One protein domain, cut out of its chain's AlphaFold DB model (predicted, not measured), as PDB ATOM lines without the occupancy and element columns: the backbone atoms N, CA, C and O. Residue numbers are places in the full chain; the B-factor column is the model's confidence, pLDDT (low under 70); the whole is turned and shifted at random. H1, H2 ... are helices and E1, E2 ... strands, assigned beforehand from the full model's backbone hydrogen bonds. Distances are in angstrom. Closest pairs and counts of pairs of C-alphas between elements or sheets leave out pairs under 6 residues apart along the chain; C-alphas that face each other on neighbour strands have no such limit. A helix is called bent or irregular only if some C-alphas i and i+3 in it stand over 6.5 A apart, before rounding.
ATOM      1  N   HIS A   4      39.748 -48.280 -19.772       91.50
ATOM      2  CA  HIS A   4      38.443 -48.377 -19.121       91.50
ATOM      3  C   HIS A   4      37.829 -47.011 -18.769       91.50
ATOM      4  O   HIS A   4      36.605 -46.909 -18.742       91.50
ATOM      5  N   ASN A   5      38.640 -45.967 -18.553       93.88
ATOM      6  CA  ASN A   5      38.147 -44.611 -18.292       93.88
ATOM      7  C   ASN A   5      37.530 -43.995 -19.550       93.88
ATOM      8  O   ASN A   5      36.459 -43.401 -19.490       93.88
ATOM      9  N   ASP A   6      38.163 -44.180 -20.708       94.56
ATOM     10  CA  ASP A   6      37.637 -43.641 -21.966       94.56
ATOM     11  C   ASP A   6      36.339 -44.363 -22.358       94.56
ATOM     12  O   ASP A   6      35.360 -43.741 -22.775       94.56
ATOM     13  N   ARG A   7      36.288 -45.686 -22.153       95.69
ATOM     14  CA  ARG A   7      35.074 -46.483 -22.387       95.69
ATOM     15  C   ARG A   7      33.936 -46.101 -21.438       95.69
ATOM     16  O   ARG A   7      32.789 -46.053 -21.880       95.69
ATOM     17  N   SER A   8      34.216 -45.827 -20.163       95.81
ATOM     18  CA  SER A   8      33.171 -45.431 -19.210       95.81
ATOM     19  C   SER A   8      32.582 -44.060 -19.550       95.81
ATOM     20  O   SER A   8      31.361 -43.916 -19.541       95.81
ATOM     21  N   LEU A   9      33.411 -43.096 -19.960       95.25
ATOM     22  CA  LEU A   9      32.950 -41.791 -20.444       95.25
ATOM     23  C   LEU A   9      32.037 -41.925 -21.671       95.25
ATOM     24  O   LEU A   9      30.952 -41.347 -21.700       95.25
ATOM     25  N   GLN A  10      32.403 -42.772 -22.637       96.19
ATOM     26  CA  GLN A  10      31.549 -43.045 -23.801       96.19
ATOM     27  C   GLN A  10      30.198 -43.662 -23.412       96.19
ATOM     28  O   GLN A  10      29.187 -43.399 -24.065       96.19
ATOM     29  N   ILE A  11      30.150 -44.495 -22.368       96.06
ATOM     30  CA  ILE A  11      28.892 -45.060 -21.858       96.06
ATOM     31  C   ILE A  11      28.043 -43.964 -21.203       96.06
ATOM     32  O   ILE A  11      26.858 -43.867 -21.514       96.06
ATOM     33  N   ILE A  12      28.641 -43.109 -20.369       96.44
ATOM     34  CA  ILE A  12      27.964 -41.965 -19.734       96.44
ATOM     35  C   ILE A  12      27.333 -41.052 -20.796       96.44
ATOM     36  O   ILE A  12      26.161 -40.685 -20.687       96.44
ATOM     37  N   GLU A  13      28.060 -40.746 -21.871       95.69
ATOM     38  CA  GLU A  13      27.547 -39.955 -22.996       95.69
ATOM     39  C   GLU A  13      26.417 -40.655 -23.763       95.69
ATOM     40  O   GLU A  13      25.496 -40.000 -24.256       95.69
ATOM     41  N   ARG A  14      26.465 -41.987 -23.897       95.50
ATOM     42  CA  ARG A  14      25.371 -42.754 -24.515       95.50
ATOM     43  C   ARG A  14      24.111 -42.701 -23.660       95.50
ATOM     44  O   ARG A  14      23.036 -42.502 -24.217       95.50
ATOM     45  N   LEU A  15      24.235 -42.817 -22.338       95.00
ATOM     46  CA  LEU A  15      23.107 -42.696 -21.410       95.00
ATOM     47  C   LEU A  15      22.465 -41.303 -21.470       95.00
ATOM     48  O   LEU A  15      21.240 -41.201 -21.455       95.00
ATOM     49  N   ALA A  16      23.259 -40.244 -21.660       94.50
ATOM     50  CA  ALA A  16      22.730 -38.895 -21.869       94.50
ATOM     51  C   ALA A  16      21.771 -38.813 -23.067       94.50
ATOM     52  O   ALA A  16      20.715 -38.190 -22.974       94.50
ATOM     53  N   ARG A  17      22.071 -39.520 -24.164       94.19
ATOM     54  CA  ARG A  17      21.193 -39.586 -25.349       94.19
ATOM     55  C   ARG A  17      19.911 -40.387 -25.113       94.19
ATOM     56  O   ARG A  17      18.986 -40.277 -25.910       94.19
ATOM     57  N   LEU A  18      19.850 -41.177 -24.041       94.19
ATOM     58  CA  LEU A  18      18.660 -41.924 -23.626       94.19
ATOM     59  C   LEU A  18      17.778 -41.144 -22.635       94.19
ATOM     60  O   LEU A  18      16.847 -41.722 -22.085       94.19
ATOM     61  N   GLY A  19      18.060 -39.855 -22.405       93.31
ATOM     62  CA  GLY A  19      17.308 -39.029 -21.455       93.31
ATOM     63  C   GLY A  19      17.841 -39.073 -20.022       93.31
ATOM     64  O   GLY A  19      17.144 -38.674 -19.095       93.31
ATOM     65  N   LEU A  20      19.077 -39.547 -19.832       95.62
ATOM     66  CA  LEU A  20      19.780 -39.532 -18.549       95.62
ATOM     67  C   LEU A  20      21.018 -38.632 -18.652       95.62
ATOM     68  O   LEU A  20      22.133 -39.151 -18.731       95.62
ATOM     69  N   PRO A  21      20.878 -37.296 -18.723       95.25
ATOM     70  CA  PRO A  21      22.033 -36.400 -18.750       95.25
ATOM     71  C   PRO A  21      22.907 -36.573 -17.494       95.25
ATOM     72  O   PRO A  21      22.496 -37.172 -16.498       95.25
ATOM     73  N   SER A  22      24.155 -36.101 -17.547       94.56
ATOM     74  CA  SER A  22      25.153 -36.391 -16.502       94.56
ATOM     75  C   SER A  22      24.718 -35.952 -15.098       94.56
ATOM     76  O   SER A  22      25.097 -36.583 -14.112       94.56
ATOM     77  N   ASP A  23      23.938 -34.880 -14.986       95.81
ATOM     78  CA  ASP A  23      23.396 -34.367 -13.731       95.81
ATOM     79  C   ASP A  23      22.286 -35.267 -13.156       95.81
ATOM     80  O   ASP A  23      22.211 -35.439 -11.938       95.81
ATOM     81  N   VAL A  24      21.482 -35.901 -14.016       96.56
ATOM     82  CA  VAL A  24      20.514 -36.948 -13.646       96.56
ATOM     83  C   VAL A  24      21.243 -38.229 -13.238       96.56
ATOM     84  O   VAL A  24      20.927 -38.806 -12.201       96.56
ATOM     85  N   GLN A  25      22.272 -38.651 -13.984       96.81
ATOM     86  CA  GLN A  25      23.090 -39.824 -13.631       96.81
ATOM     87  C   GLN A  25      23.753 -39.671 -12.254       96.81
ATOM     88  O   GLN A  25      23.735 -40.603 -11.450       96.81
ATOM     89  N   HIS A  26      24.291 -38.485 -11.953       97.81
ATOM     90  CA  HIS A  26      24.861 -38.187 -10.641       97.81
ATOM     91  C   HIS A  26      23.801 -38.318  -9.541       97.81
ATOM     92  O   HIS A  26      24.017 -39.026  -8.560       97.81
ATOM     93  N   ARG A  27      22.622 -37.715  -9.720       98.19
ATOM     94  CA  ARG A  27      21.528 -37.802  -8.743       98.19
ATOM     95  C   ARG A  27      21.019 -39.225  -8.528       98.19
ATOM     96  O   ARG A  27      20.755 -39.599  -7.390       98.19
ATOM     97  N   LEU A  28      20.953 -40.045  -9.576       97.88
ATOM     98  CA  LEU A  28      20.663 -41.477  -9.447       97.88
ATOM     99  C   LEU A  28      21.698 -42.175  -8.552       97.88
ATOM    100  O   LEU A  28      21.328 -42.922  -7.646       97.88
ATOM    101  N   GLY A  29      22.987 -41.888  -8.748       98.12
ATOM    102  CA  GLY A  29      24.053 -42.373  -7.867       98.12
ATOM    103  C   GLY A  29      23.886 -41.902  -6.418       98.12
ATOM    104  O   GLY A  29      23.966 -42.708  -5.491       98.12
ATOM    105  N   THR A  30      23.580 -40.620  -6.211       98.56
ATOM    106  CA  THR A  30      23.325 -40.045  -4.882       98.56
ATOM    107  C   THR A  30      22.138 -40.712  -4.190       98.56
ATOM    108  O   THR A  30      22.241 -41.085  -3.022       98.56
ATOM    109  N   LEU A  31      21.032 -40.932  -4.908       98.44
ATOM    110  CA  LEU A  31      19.857 -41.632  -4.395       98.44
ATOM    111  C   LEU A  31      20.199 -43.068  -3.967       98.44
ATOM    112  O   LEU A  31      19.776 -43.498  -2.893       98.44
ATOM    113  N   ALA A  32      21.000 -43.792  -4.758       98.25
ATOM    114  CA  ALA A  32      21.448 -45.140  -4.408       98.25
ATOM    115  C   ALA A  32      22.251 -45.155  -3.095       98.25
ATOM    116  O   ALA A  32      22.009 -45.996  -2.227       98.25
ATOM    117  N   ILE A  33      23.164 -44.193  -2.923       98.50
ATOM    118  CA  ILE A  33      23.972 -44.053  -1.703       98.50
ATOM    119  C   ILE A  33      23.085 -43.718  -0.500       98.50
ATOM    120  O   ILE A  33      23.207 -44.356   0.545       98.50
ATOM    121  N   ILE A  34      22.180 -42.744  -0.631       98.31
ATOM    122  CA  ILE A  34      21.277 -42.333   0.454       98.31
ATOM    123  C   ILE A  34      20.391 -43.494   0.891       98.31
ATOM    124  O   ILE A  34      20.256 -43.739   2.088       98.31
ATOM    125  N   TRP A  35      19.831 -44.240  -0.058       98.19
ATOM    126  CA  TRP A  35      19.007 -45.396   0.265       98.19
ATOM    127  C   TRP A  35      19.786 -46.474   1.023       98.19
ATOM    128  O   TRP A  35      19.310 -46.969   2.042       98.19
ATOM    129  N   ASN A  36      21.009 -46.789   0.587       97.94
ATOM    130  CA  ASN A  36      21.869 -47.734   1.302       97.94
ATOM    131  C   ASN A  36      22.146 -47.276   2.746       97.94
ATOM    132  O   ASN A  36      22.128 -48.081   3.680       97.94
ATOM    133  N   GLN A  37      22.373 -45.973   2.945       97.88
ATOM    134  CA  GLN A  37      22.570 -45.409   4.282       97.88
ATOM    135  C   GLN A  37      21.304 -45.468   5.137       97.88
ATOM    136  O   GLN A  37      21.403 -45.708   6.341       97.88
ATOM    137  N   PHE A  38      20.132 -45.274   4.533       98.44
ATOM    138  CA  PHE A  38      18.854 -45.466   5.205       98.44
ATOM    139  C   PHE A  38      18.679 -46.923   5.649       98.44
ATOM    140  O   PHE A  38      18.459 -47.145   6.835       98.44
ATOM    141  N   GLU A  39      18.840 -47.902   4.753       97.75
ATOM    142  CA  GLU A  39      18.671 -49.333   5.061       97.75
ATOM    143  C   GLU A  39      19.621 -49.806   6.165       97.75
ATOM    144  O   GLU A  39      19.181 -50.394   7.151       97.75
ATOM    145  N   THR A  40      20.911 -49.484   6.037       96.12
ATOM    146  CA  THR A  40      21.941 -49.901   7.002       96.12
ATOM    147  C   THR A  40      21.669 -49.330   8.397       96.12
ATOM    148  O   THR A  40      21.895 -49.987   9.413       96.12
ATOM    149  N   ARG A  41      21.186 -48.083   8.472       96.88
ATOM    150  CA  ARG A  41      20.819 -47.467   9.753       96.88
ATOM    151  C   ARG A  41      19.514 -48.026  10.289       96.88
ATOM    152  O   ARG A  41      19.454 -48.332  11.471       96.88
ATOM    153  N   LEU A  42      18.504 -48.186   9.436       98.19
ATOM    154  CA  LEU A  42      17.209 -48.739   9.812       98.19
ATOM    155  C   LEU A  42      17.367 -50.117  10.455       98.19
ATOM    156  O   LEU A  42      16.763 -50.360  11.491       98.19
ATOM    157  N   GLU A  43      18.205 -50.986   9.890       97.19
ATOM    158  CA  GLU A  43      18.507 -52.295  10.473       97.19
ATOM    159  C   GLU A  43      18.965 -52.181  11.935       97.19
ATOM    160  O   GLU A  43      18.370 -52.783  12.830       97.19
ATOM    161  N   ARG A  44      19.969 -51.341  12.197       95.12
ATOM    162  CA  ARG A  44      20.485 -51.113  13.553       95.12
ATOM    163  C   ARG A  44      19.448 -50.484  14.479       95.12
ATOM    164  O   ARG A  44      19.303 -50.909  15.624       95.12
ATOM    165  N   THR A  45      18.699 -49.501  13.979       96.69
ATOM    166  CA  THR A  45      17.593 -48.874  14.710       96.69
ATOM    167  C   THR A  45      16.542 -49.911  15.105       96.69
ATOM    168  O   THR A  45      16.012 -49.844  16.210       96.69
ATOM    169  N   LEU A  46      16.254 -50.892  14.243       97.31
ATOM    170  CA  LEU A  46      15.309 -51.965  14.544       97.31
ATOM    171  C   LEU A  46      15.829 -52.921  15.610       97.31
ATOM    172  O   LEU A  46      15.040 -53.335  16.454       97.31
ATOM    173  N   TRP A  47      17.124 -53.236  15.628       95.38
ATOM    174  CA  TRP A  47      17.699 -54.016  16.726       95.38
ATOM    175  C   TRP A  47      17.498 -53.307  18.069       95.38
ATOM    176  O   TRP A  47      17.081 -53.940  19.037       95.38
ATOM    177  N   ALA A  48      17.697 -51.985  18.113       94.06
ATOM    178  CA  ALA A  48      17.450 -51.181  19.309       94.06
ATOM    179  C   ALA A  48      15.954 -51.136  19.679       94.06
ATOM    180  O   ALA A  48      15.586 -51.452  20.811       94.06
ATOM    181  N   LEU A  49      15.070 -50.814  18.725       95.44
ATOM    182  CA  LEU A  49      13.613 -50.766  18.931       95.44
ATOM    183  C   LEU A  49      13.035 -52.105  19.394       95.44
ATOM    184  O   LEU A  49      12.094 -52.131  20.179       95.44
ATOM    185  N   ARG A  50      13.607 -53.222  18.945       94.38
ATOM    186  CA  ARG A  50      13.166 -54.568  19.327       94.38
ATOM    187  C   ARG A  50      13.891 -55.112  20.559       94.38
ATOM    188  O   ARG A  50      13.580 -56.223  20.985       94.38
ATOM    189  N   ASN A  51      14.847 -54.359  21.110       93.25
ATOM    190  CA  ASN A  51      15.761 -54.803  22.164       93.25
ATOM    191  C   ASN A  51      16.410 -56.168  21.835       93.25
ATOM    192  O   ASN A  51      16.484 -57.078  22.664       93.25
ATOM    193  N   GLU A  52      16.814 -56.342  20.575       93.25
ATOM    194  CA  GLU A  52      17.303 -57.607  20.034       93.25
ATOM    195  C   GLU A  52      18.809 -57.777  20.283       93.25
ATOM    196  O   GLU A  52      19.623 -56.922  19.936       93.25
ATOM    197  N   GLN A  53      19.199 -58.917  20.859       91.56
ATOM    198  CA  GLN A  53      20.602 -59.270  21.099       91.56
ATOM    199  C   GLN A  53      21.181 -59.997  19.879       91.56
ATOM    200  O   GLN A  53      20.997 -61.205  19.712       91.56
ATOM    201  N   VAL A  54      21.879 -59.255  19.019       93.44
ATOM    202  CA  VAL A  54      22.342 -59.751  17.707       93.44
ATOM    203  C   VAL A  54      23.669 -60.512  17.740       93.44
ATOM    204  O   VAL A  54      24.011 -61.219  16.795       93.44
ATOM    205  N   ALA A  55      24.451 -60.387  18.816       93.25
ATOM    206  CA  ALA A  55      25.756 -61.032  18.906       93.25
ATOM    207  C   ALA A  55      25.618 -62.566  18.905       93.25
ATOM    208  O   ALA A  55      25.032 -63.152  19.812       93.25
ATOM    209  N   GLY A  56      26.176 -63.217  17.880       92.69
ATOM    210  CA  GLY A  56      26.145 -64.677  17.741       92.69
ATOM    211  C   GLY A  56      24.778 -65.259  17.360       92.69
ATOM    212  O   GLY A  56      24.625 -66.479  17.366       92.69
ATOM    213  N   THR A  57      23.795 -64.424  17.013       93.44
ATOM    214  CA  THR A  57      22.455 -64.862  16.606       93.44
ATOM    215  C   THR A  57      22.096 -64.304  15.229       93.44
ATOM    216  O   THR A  57      22.681 -63.337  14.748       93.44
ATOM    217  N   ARG A  58      21.143 -64.950  14.551       91.50
ATOM    218  CA  ARG A  58      20.612 -64.475  13.268       91.50
ATOM    219  C   ARG A  58      19.456 -63.502  13.536       91.50
ATOM    220  O   ARG A  58      18.397 -64.010  13.941       91.50
ATOM    221  N   PRO A  59      19.625 -62.185  13.297       94.44
ATOM    222  CA  PRO A  59      18.641 -61.182  13.682       94.44
ATOM    223  C   PRO A  59      17.342 -61.304  12.880       94.44
ATOM    224  O   PRO A  59      17.297 -61.922  11.810       94.44
ATOM    225  N   TRP A  60      16.270 -60.694  13.384       94.69
ATOM    226  CA  TRP A  60      14.985 -60.610  12.695       94.69
ATOM    227  C   TRP A  60      15.118 -59.940  11.324       94.69
ATOM    228  O   TRP A  60      14.465 -60.372  10.370       94.69
ATOM    229  N   THR A  61      15.986 -58.933  11.216       94.25
ATOM    230  CA  THR A  61      16.227 -58.189   9.977       94.25
ATOM    231  C   THR A  61      16.705 -59.111   8.855       94.25
ATOM    232  O   THR A  61      16.116 -59.103   7.782       94.25
ATOM    233  N   ASP A  62      17.619 -60.044   9.128       93.31
ATOM    234  CA  ASP A  62      18.147 -60.992   8.132       93.31
ATOM    235  C   ASP A  62      17.100 -61.982   7.568       93.31
ATOM    236  O   ASP A  62      17.290 -62.590   6.513       93.31
ATOM    237  N   ARG A  63      15.963 -62.169   8.250       90.19
ATOM    238  CA  ARG A  63      14.876 -63.064   7.798       90.19
ATOM    239  C   ARG A  63      13.777 -62.339   7.033       90.19
ATOM    240  O   ARG A  63      12.898 -62.993   6.476       90.19
ATOM    241  N   ASN A  64      13.787 -61.011   7.054       94.75
ATOM    242  CA  ASN A  64      12.693 -60.190   6.566       94.75
ATOM    243  C   ASN A  64      13.185 -59.216   5.503       94.75
ATOM    244  O   ASN A  64      14.307 -58.730   5.536       94.75
ATOM    245  N   GLN A  65      12.314 -58.905   4.554       94.81
ATOM    246  CA  GLN A  65      12.598 -57.912   3.524       94.81
ATOM    247  C   GLN A  65      12.457 -56.480   4.063       94.81
ATOM    248  O   GLN A  65      11.719 -56.227   5.017       94.81
ATOM    249  N   VAL A  66      13.079 -55.524   3.379       95.12
ATOM    250  CA  VAL A  66      13.125 -54.107   3.783       95.12
ATOM    251  C   VAL A  66      11.735 -53.476   3.945       95.12
ATOM    252  O   VAL A  66      11.522 -52.683   4.854       95.12
ATOM    253  N   SER A  67      10.732 -53.880   3.160       96.50
ATOM    254  CA  SER A  67       9.356 -53.390   3.352       96.50
ATOM    255  C   SER A  67       8.754 -53.793   4.709       96.50
ATOM    256  O   SER A  67       7.976 -53.043   5.308       96.50
ATOM    257  N   ALA A  68       9.144 -54.957   5.237       98.00
ATOM    258  CA  ALA A  68       8.779 -55.369   6.584       98.00
ATOM    259  C   ALA A  68       9.549 -54.549   7.625       98.00
ATOM    260  O   ALA A  68       8.946 -54.131   8.606       98.00
ATOM    261  N   TRP A  69      10.832 -54.248   7.390       98.00
ATOM    262  CA  TRP A  69      11.636 -53.385   8.266       98.00
ATOM    263  C   TRP A  69      11.019 -51.987   8.403       98.00
ATOM    264  O   TRP A  69      10.850 -51.482   9.511       98.00
ATOM    265  N   ILE A  70      10.610 -51.384   7.283       98.38
ATOM    266  CA  ILE A  70       9.964 -50.066   7.258       98.38
ATOM    267  C   ILE A  70       8.658 -50.081   8.061       98.38
ATOM    268  O   ILE A  70       8.384 -49.159   8.828       98.38
ATOM    269  N   SER A  71       7.855 -51.136   7.913       98.25
ATOM    270  CA  SER A  71       6.610 -51.300   8.675       98.25
ATOM    271  C   SER A  71       6.871 -51.525  10.167       98.25
ATOM    272  O   SER A  71       6.130 -51.026  11.010       98.25
ATOM    273  N   GLU A  72       7.933 -52.256  10.503       97.75
ATOM    274  CA  GLU A  72       8.328 -52.560  11.880       97.75
ATOM    275  C   GLU A  72       8.751 -51.304  12.654       97.75
ATOM    276  O   GLU A  72       8.447 -51.181  13.840       97.75
ATOM    277  N   MET A  73       9.380 -50.343  11.972       96.75
ATOM    278  CA  MET A  73       9.779 -49.054  12.547       96.75
ATOM    279  C   MET A  73       8.591 -48.249  13.095       96.75
ATOM    280  O   MET A  73       8.753 -47.501  14.052       96.75
ATOM    281  N   ALA A  74       7.405 -48.382  12.495       96.81
ATOM    282  CA  ALA A  74       6.208 -47.631  12.884       96.81
ATOM    283  C   ALA A  74       5.396 -48.281  14.016       96.81
ATOM    284  O   ALA A  74       4.378 -47.719  14.434       96.81
ATOM    285  N   LYS A  75       5.790 -49.472  14.476       97.44
ATOM    286  CA  LYS A  75       5.104 -50.156  15.574       97.44
ATOM    287  C   LYS A  75       5.493 -49.550  16.913       97.44
ATOM    288  O   LYS A  75       6.607 -49.061  17.087       97.44
ATOM    289  N   ASP A  76       4.569 -49.623  17.861       96.19
ATOM    290  CA  ASP A  76       4.892 -49.333  19.249       96.19
ATOM    291  C   ASP A  76       5.686 -50.503  19.849       96.19
ATOM    292  O   ASP A  76       5.225 -51.646  19.845       96.19
ATOM    293  N   HIS A  77       6.879 -50.198  20.356       94.88
ATOM    294  CA  HIS A  77       7.753 -51.136  21.068       94.88
ATOM    295  C   HIS A  77       7.839 -50.823  22.572       94.88
ATOM    296  O   HIS A  77       8.643 -51.422  23.283       94.88
ATOM    297  N   GLY A  78       7.056 -49.859  23.068       93.00
ATOM    298  CA  GLY A  78       7.030 -49.425  24.468       93.00
ATOM    299  C   GLY A  78       8.208 -48.542  24.898       93.00
ATOM    300  O   GLY A  78       8.358 -48.259  26.086       93.00
ATOM    301  N   GLN A  79       9.060 -48.118  23.958       90.75
ATOM    302  CA  GLN A  79      10.301 -47.380  24.247       90.75
ATOM    303  C   GLN A  79      10.200 -45.869  23.997       90.75
ATOM    304  O   GLN A  79      11.013 -45.101  24.509       90.75
ATOM    305  N   LEU A  80       9.218 -45.435  23.206       94.75
ATOM    306  CA  LEU A  80       9.076 -44.057  22.739       94.75
ATOM    307  C   LEU A  80       7.735 -43.466  23.178       94.75
ATOM    308  O   LEU A  80       6.785 -44.187  23.468       94.75
ATOM    309  N   THR A  81       7.660 -42.138  23.225       95.31
ATOM    310  CA  THR A  81       6.397 -41.424  23.444       95.31
ATOM    311  C   THR A  81       5.514 -41.486  22.197       95.31
ATOM    312  O   THR A  81       6.013 -41.681  21.088       95.31
ATOM    313  N   GLU A  82       4.210 -41.249  22.353       96.31
ATOM    314  CA  GLU A  82       3.267 -41.245  21.223       96.31
ATOM    315  C   GLU A  82       3.638 -40.202  20.154       96.31
ATOM    316  O   GLU A  82       3.602 -40.496  18.962       96.31
ATOM    317  N   ASP A  83       4.104 -39.016  20.561       96.94
ATOM    318  CA  ASP A  83       4.564 -37.979  19.625       96.94
ATOM    319  C   ASP A  83       5.784 -38.432  18.807       96.94
ATOM    320  O   ASP A  83       5.905 -38.125  17.619       96.94
ATOM    321  N   ALA A  84       6.708 -39.167  19.431       97.06
ATOM    322  CA  ALA A  84       7.867 -39.721  18.743       97.06
ATOM    323  C   ALA A  84       7.446 -40.845  17.791       97.06
ATOM    324  O   ALA A  84       7.939 -40.915  16.664       97.06
ATOM    325  N   LEU A  85       6.499 -41.684  18.215       97.62
ATOM    326  CA  LEU A  85       5.933 -42.744  17.392       97.62
ATOM    327  C   LEU A  85       5.201 -42.183  16.165       97.62
ATOM    328  O   LEU A  85       5.328 -42.736  15.074       97.62
ATOM    329  N   GLU A  86       4.520 -41.045  16.296       97.94
ATOM    330  CA  GLU A  86       3.893 -40.356  15.167       97.94
ATOM    331  C   GLU A  86       4.916 -39.929  14.104       97.94
ATOM    332  O   GLU A  86       4.691 -40.137  12.908       97.94
ATOM    333  N   VAL A  87       6.089 -39.424  14.509       98.50
ATOM    334  CA  VAL A  87       7.189 -39.146  13.564       98.50
ATOM    335  C   VAL A  87       7.577 -40.418  12.801       98.50
ATOM    336  O   VAL A  87       7.743 -40.367  11.579       98.50
ATOM    337  N   LEU A  88       7.670 -41.567  13.481       98.50
ATOM    338  CA  LEU A  88       8.028 -42.842  12.845       98.50
ATOM    339  C   LEU A  88       6.948 -43.360  11.900       98.50
ATOM    340  O   LEU A  88       7.284 -43.901  10.847       98.50
ATOM    341  N   ARG A  89       5.666 -43.182  12.223       98.62
ATOM    342  CA  ARG A  89       4.559 -43.574  11.336       98.62
ATOM    343  C   ARG A  89       4.566 -42.761  10.044       98.62
ATOM    344  O   ARG A  89       4.457 -43.340   8.961       98.62
ATOM    345  N   ILE A  90       4.769 -41.444  10.137       98.56
ATOM    346  CA  ILE A  90       4.902 -40.575   8.958       98.56
ATOM    347  C   ILE A  90       6.144 -40.976   8.150       98.56
ATOM    348  O   ILE A  90       6.048 -41.171   6.936       98.56
ATOM    349  N   ALA A  91       7.288 -41.160   8.816       98.69
ATOM    350  CA  ALA A  91       8.531 -41.581   8.171       98.69
ATOM    351  C   ALA A  91       8.409 -42.958   7.502       98.69
ATOM    352  O   ALA A  91       8.945 -43.155   6.421       98.69
ATOM    353  N   SER A  92       7.687 -43.904   8.106       98.62
ATOM    354  CA  SER A  92       7.461 -45.243   7.555       98.62
ATOM    355  C   SER A  92       6.637 -45.194   6.274       98.62
ATOM    356  O   SER A  92       7.028 -45.776   5.263       98.62
ATOM    357  N   LYS A  93       5.540 -44.426   6.269       98.25
ATOM    358  CA  LYS A  93       4.739 -44.215   5.058       98.25
ATOM    359  C   LYS A  93       5.574 -43.585   3.940       98.25
ATOM    360  O   LYS A  93       5.562 -44.077   2.817       98.25
ATOM    361  N   ALA A  94       6.330 -42.541   4.270       98.31
ATOM    362  CA  ALA A  94       7.248 -41.889   3.344       98.31
ATOM    363  C   ALA A  94       8.315 -42.870   2.816       98.31
ATOM    364  O   ALA A  94       8.531 -42.965   1.613       98.31
ATOM    365  N   ALA A  95       8.936 -43.670   3.682       98.56
ATOM    366  CA  ALA A  95       9.941 -44.652   3.288       98.56
ATOM    367  C   ALA A  95       9.392 -45.733   2.344       98.56
ATOM    368  O   ALA A  95      10.118 -46.154   1.447       98.56
ATOM    369  N   HIS A  96       8.129 -46.154   2.491       97.56
ATOM    370  CA  HIS A  96       7.475 -47.036   1.515       97.56
ATOM    371  C   HIS A  96       7.321 -46.371   0.146       97.56
ATOM    372  O   HIS A  96       7.655 -46.988  -0.865       97.56
ATOM    373  N   ASP A  97       6.886 -45.108   0.106       96.19
ATOM    374  CA  ASP A  97       6.762 -44.356  -1.149       96.19
ATOM    375  C   ASP A  97       8.143 -44.203  -1.836       96.19
ATOM    376  O   ASP A  97       8.276 -44.455  -3.036       96.19
ATOM    377  N   LEU A  98       9.207 -43.905  -1.074       97.38
ATOM    378  CA  LEU A  98      10.581 -43.860  -1.597       97.38
ATOM    379  C   LEU A  98      11.086 -45.236  -2.059       97.38
ATOM    380  O   LEU A  98      11.763 -45.326  -3.085       97.38
ATOM    381  N   MET A  99      10.773 -46.303  -1.319       96.12
ATOM    382  CA  MET A  99      11.153 -47.674  -1.665       96.12
ATOM    383  C   MET A  99      10.578 -48.072  -3.024       96.12
ATOM    384  O   MET A  99      11.304 -48.636  -3.843       96.12
ATOM    385  N   GLU A 100       9.300 -47.780  -3.276       93.31
ATOM    386  CA  GLU A 100       8.647 -48.099  -4.548       93.31
ATOM    387  C   GLU A 100       9.225 -47.275  -5.705       93.31
ATOM    388  O   GLU A 100       9.585 -47.861  -6.733       93.31
ATOM    389  N   TYR A 101       9.435 -45.967  -5.506       95.12
ATOM    390  CA  TYR A 101      10.088 -45.107  -6.500       95.12
ATOM    391  C   TYR A 101      11.492 -45.624  -6.850       95.12
ATOM    392  O   TYR A 101      11.792 -45.894  -8.015       95.12
ATOM    393  N   ARG A 102      12.333 -45.878  -5.837       95.00
ATOM    394  CA  ARG A 102      13.653 -46.509  -5.996       95.00
ATOM    395  C   ARG A 102      13.541 -47.820  -6.768       95.00
ATOM    396  O   ARG A 102      14.361 -48.096  -7.643       95.00
ATOM    397  N   HIS A 103      12.590 -48.673  -6.405       93.56
ATOM    398  CA  HIS A 103      12.473 -49.988  -7.017       93.56
ATOM    399  C   HIS A 103      12.203 -49.875  -8.516       93.56
ATOM    400  O   HIS A 103      12.811 -50.612  -9.290       93.56
ATOM    401  N   ALA A 104      11.342 -48.949  -8.940       93.06
ATOM    402  CA  ALA A 104      11.165 -48.672 -10.359       93.06
ATOM    403  C   ALA A 104      12.443 -48.110 -10.988       93.06
ATOM    404  O   ALA A 104      12.905 -48.671 -11.974       93.06
ATOM    405  N   VAL A 105      13.072 -47.100 -10.389       94.56
ATOM    406  CA  VAL A 105      14.291 -46.474 -10.930       94.56
ATOM    407  C   VAL A 105      15.446 -47.467 -11.143       94.56
ATOM    408  O   VAL A 105      16.120 -47.406 -12.166       94.56
ATOM    409  N   PHE A 106      15.689 -48.394 -10.213       94.06
ATOM    410  CA  PHE A 106      16.857 -49.290 -10.283       94.06
ATOM    411  C   PHE A 106      16.564 -50.698 -10.814       94.06
ATOM    412  O   PHE A 106      17.499 -51.426 -11.146       94.06
ATOM    413  N   HIS A 107      15.296 -51.110 -10.879       91.69
ATOM    414  CA  HIS A 107      14.915 -52.450 -11.350       91.69
ATOM    415  C   HIS A 107      13.885 -52.432 -12.488       91.69
ATOM    416  O   HIS A 107      13.499 -53.491 -12.986       91.69
ATOM    417  N   GLY A 108      13.413 -51.254 -12.886       91.56
ATOM    418  CA  GLY A 108      12.507 -51.068 -14.008       91.56
ATOM    419  C   GLY A 108      13.216 -51.080 -15.359       91.56
ATOM    420  O   GLY A 108      14.438 -50.997 -15.475       91.56
ATOM    421  N   TRP A 109      12.408 -51.172 -16.404       91.81
ATOM    422  CA  TRP A 109      12.834 -51.049 -17.788       91.81
ATOM    423  C   TRP A 109      12.989 -49.573 -18.125       91.81
ATOM    424  O   TRP A 109      12.021 -48.822 -18.017       91.81
ATOM    425  N   LEU A 110      14.184 -49.169 -18.547       93.12
ATOM    426  CA  LEU A 110      14.416 -47.824 -19.056       93.12
ATOM    427  C   LEU A 110      13.668 -47.646 -20.384       93.12
ATOM    428  O   LEU A 110      13.958 -48.340 -21.360       93.12
ATOM    429  N   LEU A 111      12.743 -46.693 -20.417       92.00
ATOM    430  CA  LEU A 111      12.106 -46.178 -21.621       92.00
ATOM    431  C   LEU A 111      12.726 -44.812 -21.948       92.00
ATOM    432  O   LEU A 111      12.442 -43.830 -21.254       92.00
ATOM    433  N   PRO A 112      13.586 -44.730 -22.978       91.31
ATOM    434  CA  PRO A 112      14.184 -43.467 -23.391       91.31
ATOM    435  C   PRO A 112      13.110 -42.516 -23.932       91.31
ATOM    436  O   PRO A 112      12.443 -42.850 -24.912       91.31
ATOM    437  N   MET A 113      12.961 -41.329 -23.336       86.31
ATOM    438  CA  MET A 113      12.044 -40.284 -23.819       86.31
ATOM    439  C   MET A 113      12.682 -38.884 -23.781       86.31
ATOM    440  O   MET A 113      12.227 -38.021 -23.024       86.31
ATOM    441  N   PRO A 114      13.748 -38.625 -24.565       82.31
ATOM    442  CA  PRO A 114      14.490 -37.369 -24.474       82.31
ATOM    443  C   PRO A 114      13.570 -36.129 -24.519       82.31
ATOM    444  O   PRO A 114      12.664 -36.084 -25.355       82.31
ATOM    445  N   PRO A 115      13.788 -35.120 -23.652       83.12
ATOM    446  CA  PRO A 115      14.989 -34.914 -22.835       83.12
ATOM    447  C   PRO A 115      15.037 -35.685 -21.500       83.12
ATOM    448  O   PRO A 115      16.029 -35.547 -20.789       83.12
ATOM    449  N   SER A 116      14.026 -36.488 -21.157       86.12
ATOM    450  CA  SER A 116      13.958 -37.240 -19.894       86.12
ATOM    451  C   SER A 116      13.848 -38.753 -20.116       86.12
ATOM    452  O   SER A 116      13.943 -39.259 -21.237       86.12
ATOM    453  N   ALA A 117      13.696 -39.512 -19.037       91.50
ATOM    454  CA  ALA A 117      13.463 -40.944 -19.118       91.50
ATOM    455  C   ALA A 117      12.409 -41.392 -18.108       91.50
ATOM    456  O   ALA A 117      12.148 -40.727 -17.101       91.50
ATOM    457  N   ILE A 118      11.813 -42.548 -18.386       92.31
ATOM    458  CA  ILE A 118      10.898 -43.227 -17.472       92.31
ATOM    459  C   ILE A 118      11.432 -44.629 -17.231       92.31
ATOM    460  O   ILE A 118      11.840 -45.314 -18.168       92.31
ATOM    461  N   TYR A 119      11.397 -45.077 -15.984       93.25
ATOM    462  CA  TYR A 119      11.591 -46.479 -15.653       93.25
ATOM    463  C   TYR A 119      10.249 -47.148 -15.411       93.25
ATOM    464  O   TYR A 119       9.485 -46.682 -14.578       93.25
ATOM    465  N   VAL A 120       9.971 -48.260 -16.090       90.62
ATOM    466  CA  VAL A 120       8.720 -49.011 -15.916       90.62
ATOM    467  C   VAL A 120       9.001 -50.366 -15.289       90.62
ATOM    468  O   VAL A 120       9.655 -51.235 -15.869       90.62
ATOM    469  N   ARG A 121       8.488 -50.575 -14.084       89.12
ATOM    470  CA  ARG A 121       8.557 -51.840 -13.358       89.12
ATOM    471  C   ARG A 121       7.375 -52.727 -13.736       89.12
ATOM    472  O   ARG A 121       6.244 -52.261 -13.809       89.12
ATOM    473  N   ASN A 122       7.644 -54.022 -13.904       85.00
ATOM    474  CA  ASN A 122       6.654 -55.060 -14.216       85.00
ATOM    475  C   ASN A 122       5.705 -54.724 -15.393       85.00
ATOM    476  O   ASN A 122       4.506 -54.972 -15.263       85.00
ATOM    477  N   PRO A 123       6.182 -54.191 -16.538       84.62
ATOM    478  CA  PRO A 123       5.289 -53.940 -17.666       84.62
ATOM    479  C   PRO A 123       4.681 -55.260 -18.162       84.62
ATOM    480  O   PRO A 123       5.388 -56.267 -18.263       84.62
ATOM    481  N   SER A 124       3.388 -55.270 -18.485       82.50
ATOM    482  CA  SER A 124       2.771 -56.367 -19.240       82.50
ATOM    483  C   SER A 124       3.010 -56.123 -20.726       82.50
ATOM    484  O   SER A 124       2.375 -55.260 -21.324       82.50
ATOM    485  N   LEU A 125       3.963 -56.841 -21.319       80.38
ATOM    486  CA  LEU A 125       4.417 -56.581 -22.693       80.38
ATOM    487  C   LEU A 125       3.695 -57.437 -23.739       80.38
ATOM    488  O   LEU A 125       3.696 -57.102 -24.921       80.38
ATOM    489  N   ARG A 126       3.122 -58.569 -23.327       85.75
ATOM    490  CA  ARG A 126       2.515 -59.581 -24.204       85.75
ATOM    491  C   ARG A 126       1.176 -60.093 -23.666       85.75
ATOM    492  O   ARG A 126       0.762 -61.198 -24.005       85.75
ATOM    493  N   GLY A 127       0.511 -59.310 -22.818       83.00
ATOM    494  CA  GLY A 127      -0.748 -59.699 -22.174       83.00
ATOM    495  C   GLY A 127      -0.577 -60.680 -21.010       83.00
ATOM    496  O   GLY A 127      -1.554 -61.266 -20.553       83.00
ATOM    497  N   GLU A 128       0.649 -60.876 -20.517       90.81
ATOM    498  CA  GLU A 128       0.910 -61.693 -19.339       90.81
ATOM    499  C   GLU A 128       0.332 -61.055 -18.068       90.81
ATOM    500  O   GLU A 128       0.435 -59.841 -17.846       90.81
ATOM    501  N   LEU A 129      -0.228 -61.897 -17.197       83.06
ATOM    502  CA  LEU A 129      -0.648 -61.498 -15.859       83.06
ATOM    503  C   LEU A 129       0.578 -61.438 -14.945       83.06
ATOM    504  O   LEU A 129       1.299 -62.423 -14.772       83.06
ATOM    505  N   ARG A 130       0.826 -60.270 -14.355       82.19
ATOM    506  CA  ARG A 130       1.921 -60.062 -13.406       82.19
ATOM    507  C   ARG A 130       1.426 -60.309 -11.984       82.19
ATOM    508  O   ARG A 130       0.374 -59.822 -11.592       82.19
ATOM    509  N   GLY A 131       2.225 -61.013 -11.180       81.00
ATOM    510  CA  GLY A 131       1.942 -61.214  -9.751       81.00
ATOM    511  C   GLY A 131       2.158 -59.966  -8.884       81.00
ATOM    512  O   GLY A 131       1.894 -59.996  -7.686       81.00
ATOM    513  N   ARG A 132       2.677 -58.878  -9.467       80.50
ATOM    514  CA  ARG A 132       2.870 -57.574  -8.825       80.50
ATOM    515  C   ARG A 132       2.377 -56.480  -9.774       80.50
ATOM    516  O   ARG A 132       2.555 -56.648 -10.983       80.50
ATOM    517  N   PRO A 133       1.808 -55.379  -9.255       78.44
ATOM    518  CA  PRO A 133       1.380 -54.269 -10.091       78.44
ATOM    519  C   PRO A 133       2.565 -53.652 -10.845       78.44
ATOM    520  O   PRO A 133       3.726 -53.741 -10.414       78.44
ATOM    521  N   GLY A 134       2.252 -53.047 -11.989       79.69
ATOM    522  CA  GLY A 134       3.170 -52.153 -12.680       79.69
ATOM    523  C   GLY A 134       3.384 -50.877 -11.869       79.69
ATOM    524  O   GLY A 134       2.496 -50.453 -11.132       79.69
ATOM    525  N   HIS A 135       4.568 -50.288 -11.987       83.06
ATOM    526  CA  HIS A 135       4.862 -48.979 -11.410       83.06
ATOM    527  C   HIS A 135       5.884 -48.273 -12.287       83.06
ATOM    528  O   HIS A 135       6.924 -48.855 -12.596       83.06
ATOM    529  N   ASP A 136       5.603 -47.047 -12.690       87.25
ATOM    530  CA  ASP A 136       6.521 -46.215 -13.449       87.25
ATOM    531  C   ASP A 136       7.131 -45.100 -12.593       87.25
ATOM    532  O   ASP A 136       6.528 -44.588 -11.656       87.25
ATOM    533  N   ALA A 137       8.377 -44.749 -12.890       92.00
ATOM    534  CA  ALA A 137       9.108 -43.689 -12.221       92.00
ATOM    535  C   ALA A 137       9.706 -42.758 -13.267       92.00
ATOM    536  O   ALA A 137      10.592 -43.139 -14.036       92.00
ATOM    537  N   HIS A 138       9.221 -41.524 -13.267       90.88
ATOM    538  CA  HIS A 138       9.813 -40.444 -14.035       90.88
ATOM    539  C   HIS A 138      11.126 -40.016 -13.385       90.88
ATOM    540  O   HIS A 138      11.215 -39.901 -12.157       90.88
ATOM    541  N   VAL A 139      12.147 -39.789 -14.209       90.88
ATOM    542  CA  VAL A 139      13.448 -39.310 -13.747       90.88
ATOM    543  C   VAL A 139      13.818 -38.011 -14.451       90.88
ATOM    544  O   VAL A 139      14.042 -37.958 -15.660       90.88
ATOM    545  N   ASP A 140      13.904 -36.958 -13.653       91.31
ATOM    546  CA  ASP A 140      14.529 -35.688 -13.992       91.31
ATOM    547  C   ASP A 140      15.215 -35.123 -12.743       91.31
ATOM    548  O   ASP A 140      15.106 -35.683 -11.645       91.31
ATOM    549  N   ALA A 141      15.967 -34.036 -12.914       93.25
ATOM    550  CA  ALA A 141      16.749 -33.450 -11.835       93.25
ATOM    551  C   ALA A 141      15.894 -33.058 -10.616       93.25
ATOM    552  O   ALA A 141      16.297 -33.343  -9.491       93.25
ATOM    553  N   ASN A 142      14.707 -32.480 -10.827       93.69
ATOM    554  CA  ASN A 142      13.850 -31.999  -9.744       93.69
ATOM    555  C   ASN A 142      13.215 -33.164  -8.979       93.69
ATOM    556  O   ASN A 142      13.219 -33.165  -7.747       93.69
ATOM    557  N   LEU A 143      12.702 -34.175  -9.691       94.81
ATOM    558  CA  LEU A 143      12.111 -35.362  -9.058       94.81
ATOM    559  C   LEU A 143      13.146 -36.124  -8.226       94.81
ATOM    560  O   LEU A 143      12.866 -36.563  -7.109       94.81
ATOM    561  N   LEU A 144      14.370 -36.238  -8.746       96.88
ATOM    562  CA  LEU A 144      15.459 -36.872  -8.018       96.88
ATOM    563  C   LEU A 144      15.929 -36.028  -6.829       96.88
ATOM    564  O   LEU A 144      16.208 -36.604  -5.781       96.88
ATOM    565  N   ASP A 145      15.968 -34.699  -6.941       97.88
ATOM    566  CA  ASP A 145      16.286 -33.814  -5.811       97.88
ATOM    567  C   ASP A 145      15.255 -33.956  -4.680       97.88
ATOM    568  O   ASP A 145      15.638 -34.042  -3.512       97.88
ATOM    569  N   MET A 146      13.964 -34.096  -5.008       97.56
ATOM    570  CA  MET A 146      12.925 -34.415  -4.021       97.56
ATOM    571  C   MET A 146      13.156 -35.774  -3.351       97.56
ATOM    572  O   MET A 146      13.095 -35.871  -2.123       97.56
ATOM    573  N   ALA A 147      13.454 -36.820  -4.129       98.06
ATOM    574  CA  ALA A 147      13.736 -38.152  -3.589       98.06
ATOM    575  C   ALA A 147      14.977 -38.156  -2.674       98.06
ATOM    576  O   ALA A 147      14.984 -38.809  -1.629       98.06
ATOM    577  N   ILE A 148      16.018 -37.409  -3.054       98.69
ATOM    578  CA  ILE A 148      17.274 -37.245  -2.313       98.69
ATOM    579  C   ILE A 148      17.040 -36.505  -0.990       98.69
ATOM    580  O   ILE A 148      17.449 -37.008   0.058       98.69
ATOM    581  N   ASP A 149      16.363 -35.351  -1.009       98.50
ATOM    582  CA  ASP A 149      16.061 -34.559   0.197       98.50
ATOM    583  C   ASP A 149      15.198 -35.353   1.190       98.50
ATOM    584  O   ASP A 149      15.506 -35.456   2.387       98.50
ATOM    585  N   ALA A 150      14.152 -36.007   0.680       98.56
ATOM    586  CA  ALA A 150      13.283 -36.845   1.489       98.56
ATOM    587  C   ALA A 150      14.034 -38.065   2.051       98.56
ATOM    588  O   ALA A 150      13.950 -38.345   3.249       98.56
ATOM    589  N   GLY A 151      14.839 -38.752   1.234       98.62
ATOM    590  CA  GLY A 151      15.675 -39.873   1.669       98.62
ATOM    591  C   GLY A 151      16.696 -39.482   2.742       98.62
ATOM    592  O   GLY A 151      16.900 -40.216   3.713       98.62
ATOM    593  N   TRP A 152      17.295 -38.293   2.632       98.69
ATOM    594  CA  TRP A 152      18.190 -37.770   3.663       98.69
ATOM    595  C   TRP A 152      17.451 -37.449   4.967       98.69
ATOM    596  O   TRP A 152      17.947 -37.749   6.058       98.69
ATOM    597  N   THR A 153      16.237 -36.905   4.874       98.69
ATOM    598  CA  THR A 153      15.366 -36.696   6.038       98.69
ATOM    599  C   THR A 153      15.065 -38.021   6.742       98.69
ATOM    600  O   THR A 153      15.231 -38.117   7.959       98.69
ATOM    601  N   LEU A 154      14.745 -39.082   5.994       98.75
ATOM    602  CA  LEU A 154      14.540 -40.424   6.550       98.75
ATOM    603  C   LEU A 154      15.804 -40.970   7.232       98.75
ATOM    604  O   LEU A 154      15.717 -41.500   8.338       98.75
ATOM    605  N   CYS A 155      16.991 -40.762   6.645       98.50
ATOM    606  CA  CYS A 155      18.276 -41.113   7.268       98.50
ATOM    607  C   CYS A 155      18.499 -40.413   8.618       98.50
ATOM    608  O   CYS A 155      19.140 -40.975   9.514       98.50
ATOM    609  N   ARG A 156      18.024 -39.169   8.757       98.25
ATOM    610  CA  ARG A 156      18.095 -38.400  10.008       98.25
ATOM    611  C   ARG A 156      17.090 -38.910  11.034       98.25
ATOM    612  O   ARG A 156      17.456 -38.977  12.205       98.25
ATOM    613  N   VAL A 157      15.885 -39.293  10.605       98.44
ATOM    614  CA  VAL A 157      14.870 -39.903  11.476       98.44
ATOM    615  C   VAL A 157      15.404 -41.197  12.075       98.44
ATOM    616  O   VAL A 157      15.513 -41.269  13.291       98.44
ATOM    617  N   VAL A 158      15.846 -42.166  11.264       98.00
ATOM    618  CA  VAL A 158      16.325 -43.466  11.784       98.00
ATOM    619  C   VAL A 158      17.509 -43.319  12.746       98.00
ATOM    620  O   VAL A 158      17.549 -43.983  13.780       98.00
ATOM    621  N   ALA A 159      18.427 -42.390  12.464       96.56
ATOM    622  CA  ALA A 159      19.560 -42.101  13.342       96.56
ATOM    623  C   ALA A 159      19.128 -41.437  14.662       96.56
ATOM    624  O   ALA A 159      19.654 -41.762  15.727       96.56
ATOM    625  N   ALA A 160      18.170 -40.505  14.610       97.06
ATOM    626  CA  ALA A 160      17.613 -39.887  15.810       97.06
ATOM    627  C   ALA A 160      16.820 -40.900  16.646       97.06
ATOM    628  O   ALA A 160      16.908 -40.856  17.868       97.06
ATOM    629  N   THR A 161      16.113 -41.833  16.008       97.31
ATOM    630  CA  THR A 161      15.394 -42.926  16.674       97.31
ATOM    631  C   THR A 161      16.342 -43.873  17.392       97.31
ATOM    632  O   THR A 161      16.108 -44.170  18.556       97.31
ATOM    633  N   GLU A 162      17.434 -44.299  16.746       95.19
ATOM    634  CA  GLU A 162      18.456 -45.139  17.391       95.19
ATOM    635  C   GLU A 162      18.981 -44.467  18.669       95.19
ATOM    636  O   GLU A 162      19.064 -45.100  19.717       95.19
ATOM    637  N   SER A 163      19.245 -43.157  18.613       94.25
ATOM    638  CA  SER A 163      19.680 -42.390  19.789       94.25
ATOM    639  C   SER A 163      18.579 -42.267  20.850       94.25
ATOM    640  O   SER A 163      18.851 -42.459  22.027       94.25
ATOM    641  N   ALA A 164      17.339 -41.973  20.448       94.88
ATOM    642  CA  ALA A 164      16.201 -41.779  21.353       94.88
ATOM    643  C   ALA A 164      15.795 -43.054  22.109       94.88
ATOM    644  O   ALA A 164      15.270 -42.976  23.216       94.88
ATOM    645  N   VAL A 165      16.037 -44.220  21.510       93.06
ATOM    646  CA  VAL A 165      15.830 -45.522  22.152       93.06
ATOM    647  C   VAL A 165      16.876 -45.778  23.243       93.06
ATOM    648  O   VAL A 165      16.551 -46.321  24.295       93.06
ATOM    649  N   LEU A 166      18.125 -45.368  23.011       88.38
ATOM    650  CA  LEU A 166      19.230 -45.570  23.953       88.38
ATOM    651  C   LEU A 166      19.280 -44.502  25.056       88.38
ATOM    652  O   LEU A 166      19.772 -44.772  26.151       88.38
ATOM    653  N   ASP A 167      18.777 -43.301  24.776       90.06
ATOM    654  CA  ASP A 167      18.805 -42.148  25.669       90.06
ATOM    655  C   ASP A 167      17.513 -41.318  25.553       90.06
ATOM    656  O   ASP A 167      17.179 -40.767  24.501       90.06
ATOM    657  N   LYS A 168      16.805 -41.163  26.678       81.38
ATOM    658  CA  LYS A 168      15.542 -40.414  26.740       81.38
ATOM    659  C   LYS A 168      15.720 -38.920  26.467       81.38
ATOM    660  O   LYS A 168      14.793 -38.298  25.944       81.38
ATOM    661  N   GLU A 169      16.880 -38.334  26.767       86.06
ATOM    662  CA  GLU A 169      17.150 -36.920  26.462       86.06
ATOM    663  C   GLU A 169      17.222 -36.680  24.943       86.06
ATOM    664  O   GLU A 169      16.848 -35.615  24.437       86.06
ATOM    665  N   SER A 170      17.586 -37.717  24.184       92.62
ATOM    666  CA  SER A 170      17.663 -37.688  22.724       92.62
ATOM    667  C   SER A 170      16.297 -37.705  22.015       92.62
ATOM    668  O   SER A 170      16.229 -37.369  20.827       92.62
ATOM    669  N   VAL A 171      15.185 -37.973  22.714       94.19
ATOM    670  CA  VAL A 171      13.819 -37.934  22.138       94.19
ATOM    671  C   VAL A 171      13.496 -36.558  21.541       94.19
ATOM    672  O   VAL A 171      12.925 -36.461  20.451       94.19
ATOM    673  N   ALA A 172      13.947 -35.473  22.177       94.75
ATOM    674  CA  ALA A 172      13.731 -34.112  21.680       94.75
ATOM    675  C   ALA A 172      14.373 -33.861  20.301       94.75
ATOM    676  O   ALA A 172      13.959 -32.965  19.561       94.75
ATOM    677  N   ARG A 173      15.410 -34.622  19.921       94.81
ATOM    678  CA  ARG A 173      16.007 -34.546  18.581       94.81
ATOM    679  C   ARG A 173      15.097 -35.172  17.527       94.81
ATOM    680  O   ARG A 173      14.969 -34.589  16.457       94.81
ATOM    681  N   LEU A 174      14.465 -36.304  17.835       96.88
ATOM    682  CA  LEU A 174      13.511 -36.960  16.940       96.88
ATOM    683  C   LEU A 174      12.270 -36.084  16.722       96.88
ATOM    684  O   LEU A 174      11.881 -35.847  15.583       96.88
ATOM    685  N   LEU A 175      11.712 -35.512  17.793       97.69
ATOM    686  CA  LEU A 175      10.534 -34.639  17.704       97.69
ATOM    687  C   LEU A 175      10.776 -33.391  16.842       97.69
ATOM    688  O   LEU A 175       9.897 -32.969  16.091       97.69
ATOM    689  N   ARG A 176      11.992 -32.830  16.876       97.50
ATOM    690  CA  ARG A 176      12.377 -31.691  16.022       97.50
ATOM    691  C   ARG A 176      12.342 -32.003  14.523       97.50
ATOM    692  O   ARG A 176      12.275 -31.072  13.726       97.50
ATOM    693  N   LEU A 177      12.343 -33.280  14.132       98.00
ATOM    694  CA  LEU A 177      12.254 -33.702  12.732       98.00
ATOM    695  C   LEU A 177      10.816 -33.773  12.213       98.00
ATOM    696  O   LEU A 177      10.631 -34.016  11.023       98.00
ATOM    697  N   LEU A 178       9.789 -33.563  13.046       98.19
ATOM    698  CA  LEU A 178       8.391 -33.754  12.643       98.19
ATOM    699  C   LEU A 178       8.013 -32.941  11.393       98.19
ATOM    700  O   LEU A 178       7.428 -33.481  10.456       98.19
ATOM    701  N   ALA A 179       8.365 -31.652  11.356       98.00
ATOM    702  CA  ALA A 179       8.039 -30.781  10.225       98.00
ATOM    703  C   ALA A 179       8.745 -31.218   8.929       98.00
ATOM    704  O   ALA A 179       8.122 -31.277   7.870       98.00
ATOM    705  N   GLU A 180      10.027 -31.578   9.018       98.12
ATOM    706  CA  GLU A 180      10.805 -32.074   7.876       98.12
ATOM    707  C   GLU A 180      10.279 -33.431   7.394       98.12
ATOM    708  O   GLU A 180      10.141 -33.648   6.196       98.12
ATOM    709  N   THR A 181       9.898 -34.316   8.316       98.44
ATOM    710  CA  THR A 181       9.344 -35.644   8.009       98.44
ATOM    711  C   THR A 181       7.995 -35.530   7.299       98.44
ATOM    712  O   THR A 181       7.737 -36.249   6.336       98.44
ATOM    713  N   ARG A 182       7.145 -34.580   7.714       98.50
ATOM    714  CA  ARG A 182       5.895 -34.262   7.005       98.50
ATOM    715  C   ARG A 182       6.163 -33.754   5.591       98.50
ATOM    716  O   ARG A 182       5.508 -34.214   4.661       98.50
ATOM    717  N   ARG A 183       7.138 -32.855   5.417       98.25
ATOM    718  CA  ARG A 183       7.545 -32.362   4.092       98.25
ATOM    719  C   ARG A 183       8.047 -33.500   3.198       98.25
ATOM    720  O   ARG A 183       7.568 -33.618   2.076       98.25
ATOM    721  N   ALA A 184       8.916 -34.366   3.719       98.25
ATOM    722  CA  ALA A 184       9.398 -35.555   3.016       98.25
ATOM    723  C   ALA A 184       8.241 -36.473   2.591       98.25
ATOM    724  O   ALA A 184       8.203 -36.944   1.458       98.25
ATOM    725  N   GLY A 185       7.255 -36.674   3.470       97.44
ATOM    726  CA  GLY A 185       6.043 -37.425   3.143       97.44
ATOM    727  C   GLY A 185       5.232 -36.811   1.999       97.44
ATOM    728  O   GLY A 185       4.725 -37.549   1.161       97.44
ATOM    729  N   LEU A 186       5.132 -35.480   1.926       96.88
ATOM    730  CA  LEU A 186       4.449 -34.794   0.823       96.88
ATOM    731  C   LEU A 186       5.220 -34.925  -0.498       96.88
ATOM    732  O   LEU A 186       4.618 -35.293  -1.501       96.88
ATOM    733  N   GLN A 187       6.538 -34.700  -0.482       96.56
ATOM    734  CA  GLN A 187       7.408 -34.850  -1.658       96.56
ATOM    735  C   GLN A 187       7.323 -36.270  -2.242       96.56
ATOM    736  O   GLN A 187       7.195 -36.457  -3.447       96.56
ATOM    737  N   LEU A 188       7.352 -37.296  -1.389       96.06
ATOM    738  CA  LEU A 188       7.306 -38.690  -1.837       96.06
ATOM    739  C   LEU A 188       5.901 -39.127  -2.266       96.06
ATOM    740  O   LEU A 188       5.761 -39.909  -3.207       96.06
ATOM    741  N   ALA A 189       4.856 -38.574  -1.644       93.31
ATOM    742  CA  ALA A 189       3.495 -38.749  -2.132       93.31
ATOM    743  C   ALA A 189       3.311 -38.122  -3.523       93.31
ATOM    744  O   ALA A 189       2.615 -38.703  -4.352       93.31
ATOM    745  N   GLU A 190       3.945 -36.979  -3.797       92.19
ATOM    746  CA  GLU A 190       3.963 -36.363  -5.127       92.19
ATOM    747  C   GLU A 190       4.651 -37.267  -6.156       92.19
ATOM    748  O   GLU A 190       4.042 -37.558  -7.185       92.19
ATOM    749  N   LEU A 191       5.837 -37.812  -5.850       91.50
ATOM    750  CA  LEU A 191       6.516 -38.776  -6.731       91.50
ATOM    751  C   LEU A 191       5.631 -39.981  -7.063       91.50
ATOM    752  O   LEU A 191       5.521 -40.361  -8.226       91.50
ATOM    753  N   ARG A 192       4.950 -40.551  -6.060       86.44
ATOM    754  CA  ARG A 192       4.010 -41.662  -6.269       86.44
ATOM    755  C   ARG A 192       2.795 -41.249  -7.104       86.44
ATOM    756  O   ARG A 192       2.283 -42.044  -7.884       86.44
ATOM    757  N   ASN A 193       2.276 -40.041  -6.905       82.00
ATOM    758  CA  ASN A 193       1.058 -39.590  -7.574       82.00
ATOM    759  C   ASN A 193       1.312 -39.158  -9.023       82.00
ATOM    760  O   ASN A 193       0.429 -39.356  -9.855       82.00
ATOM    761  N   LEU A 194       2.496 -38.628  -9.351       76.81
ATOM    762  CA  LEU A 194       2.889 -38.328 -10.735       76.81
ATOM    763  C   LEU A 194       2.809 -39.581 -11.615       76.81
ATOM    764  O   LEU A 194       2.229 -39.532 -12.699       76.81
ATOM    765  N   THR A 195       3.247 -40.722 -11.082       60.62
ATOM    766  CA  THR A 195       3.037 -42.050 -11.675       60.62
ATOM    767  C   THR A 195       1.553 -42.365 -11.917       60.62
ATOM    768  O   THR A 195       1.180 -42.977 -12.913       60.62
ATOM    769  N   SER A 196       0.657 -41.958 -11.015       58.00
ATOM    770  CA  SER A 196      -0.772 -42.279 -11.110       58.00
ATOM    771  C   SER A 196      -1.531 -41.389 -12.101       58.00
ATOM    772  O   SER A 196      -2.400 -41.894 -12.810       58.00
ATOM    773  N   TYR A 197      -1.245 -40.084 -12.157       52.84
ATOM    774  CA  TYR A 197      -2.015 -39.136 -12.977       52.84
ATOM    775  C   TYR A 197      -1.767 -39.310 -14.478       52.84
ATOM    776  O   TYR A 197      -2.714 -39.279 -15.262       52.84
ATOM    777  N   MET A 198      -0.531 -39.603 -14.883       53.44
ATOM    778  CA  MET A 198      -0.194 -39.796 -16.300       53.44
ATOM    779  C   MET A 198      -0.764 -41.090 -16.902       53.44
ATOM    780  O   MET A 198      -0.907 -41.204 -18.120       53.44
ATOM    781  N   ASN A 199      -1.140 -42.052 -16.056       48.94
ATOM    782  CA  ASN A 199      -1.811 -43.281 -16.471       48.94
ATOM    783  C   ASN A 199      -3.342 -43.118 -16.604       48.94
ATOM    784  O   ASN A 199      -3.978 -43.943 -17.259       48.94
ATOM    785  N   HIS A 200      -3.936 -42.057 -16.039       43.62
ATOM    786  CA  HIS A 200      -5.378 -41.783 -16.130       43.62
ATOM    787  C   HIS A 200      -5.788 -40.938 -17.349       43.62
ATOM    788  O   HIS A 200      -6.945 -41.007 -17.747       43.62
ATOM    789  N   GLU A 201      -4.869 -40.210 -17.991       36.25
ATOM    790  CA  GLU A 201      -5.157 -39.419 -19.206       36.25
ATOM    791  C   GLU A 201      -5.210 -40.250 -20.508       36.25
ATOM    792  O   GLU A 201      -5.338 -39.695 -21.598       36.25
ATOM    793  N   LYS A 202      -5.109 -41.584 -20.428       38.69
ATOM    794  CA  LYS A 202      -5.127 -42.487 -21.596       38.69
ATOM    795  C   LYS A 202      -6.425 -43.285 -21.783       38.69
ATOM    796  O   LYS A 202      -6.423 -44.213 -22.590       38.69
TER     797      LYS A 202
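This is residues 4 to 202 of the 203 residues of an uncharacterized protein of Azospirillum brasilense (UniProt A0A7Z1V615). Four long helices, H2, H5, H6 and H8, run up and down in a partly crossed bundle, with a small three-stranded sheet at one end and the short helix H7 folded back along H6 at the other. H1 makes a corner with H2 at the sheet end and its residues 4 to 11 stick out, while the short H4 packs on H2 and H5. The printed part has 199 residues, with named elements in the order H1 H2 H3 H4 H5 E1 E2 E3 H6 H7 H8, eight helices and three strands, and the class is mostly helix. The sheet has the order E1, E2, E3 and is antiparallel throughout. The whole is compact, with a radius of gyration of the C-alphas of 18.8 A and spans of 52 by 42 by 37 A.

H1, residues 4 to 17, begins at C-alpha 4 at (38.443, -48.377, -19.121) and is 20.3 A long. H2, residues 22 to 49, is the longest helix by residues and measures 39.9 A. H3, residues 60 to 63, and H4, residues 66 to 73, are short. H5, residues 82 to 107, measures 36.4 A and begins at C-alpha 82 at (3.267, -41.245, 21.223). The strands are E1, residues 109 to 113, E2, residues 116 to 121, and E3, residues 135 to 139. H6, residues 141 to 166, measures 37.9 A. H7, residues 168 to 175, is irregular, but only just: C-alphas 169 and 172 are 6.51 A apart. H8, residues 178 to 200, measures 32.9 A, has a kink of 27 degrees near residue 194 and ends at C-alpha 200 at (-5.378, -41.783, -16.130).

H5 and H6 are the hub, touching four helices each. They touch each other at Ala 91 and Leu 154, whose C-alphas are the closest at 6.3 A, with a steep tilt of 41 degrees, opposite ways. H2 touches H6 at a shallow tilt of 18 degrees, the same way, closest at C-alphas 45 and 162, 4.7 A. H8 touches H6, closest at C-alphas 150 and 184, 4.4 A, at a steep tilt of 40 degrees, opposite ways. H8 also touches H5, closest at C-alphas 94 and 185, 4.6 A; H2 and H8 are apart. H4 and H5 form a helical hairpin, closest at C-alphas 70 and 92, 5.4 A. H6 and H7 form another, closest at C-alphas 164 and 170, 4.6 A. H3 is close to H2 but not clearly touching, with C-alphas 43 and 61 at 6.3 A. H1 and H2 only just touch, with 3 pairs of C-alphas within 8 A, only at the corner and about perpendicular at 81 degrees; the closest are C-alphas 16 and 22, 6.4 A. E1, E2 and E3 form a meander, each strand the antiparallel neighbour of the one before. N 111 and O 118 are 2.8 A apart, and N 137 and O 119 are 2.8 A apart, both within hydrogen-bond range. H5 is on one face of this sheet, making two layers, helix over sheet, with a height over the sheet of 11.8 A; on the local plane it runs across the strands, at 79 degrees to E3. Every O i to N i+4 pair is within hydrogen-bond range in H1, H4, H5 and H6; the figures are 23 of 24 in H2, 14 of 19 in H8 and 1 of 4 in H7, where 3 of 5 O i to N i+3 pairs are in range, and H3 is too short for such a pair.

The two C-alphas farthest apart are those of Arg 126 and Glu 169, 57.4 A. The printed part has no cut. The link from E2 to E3, residues 122 to 134, is long. The mean pLDDT of the printed part is 92.3, and residues 195 to 202 are under 70.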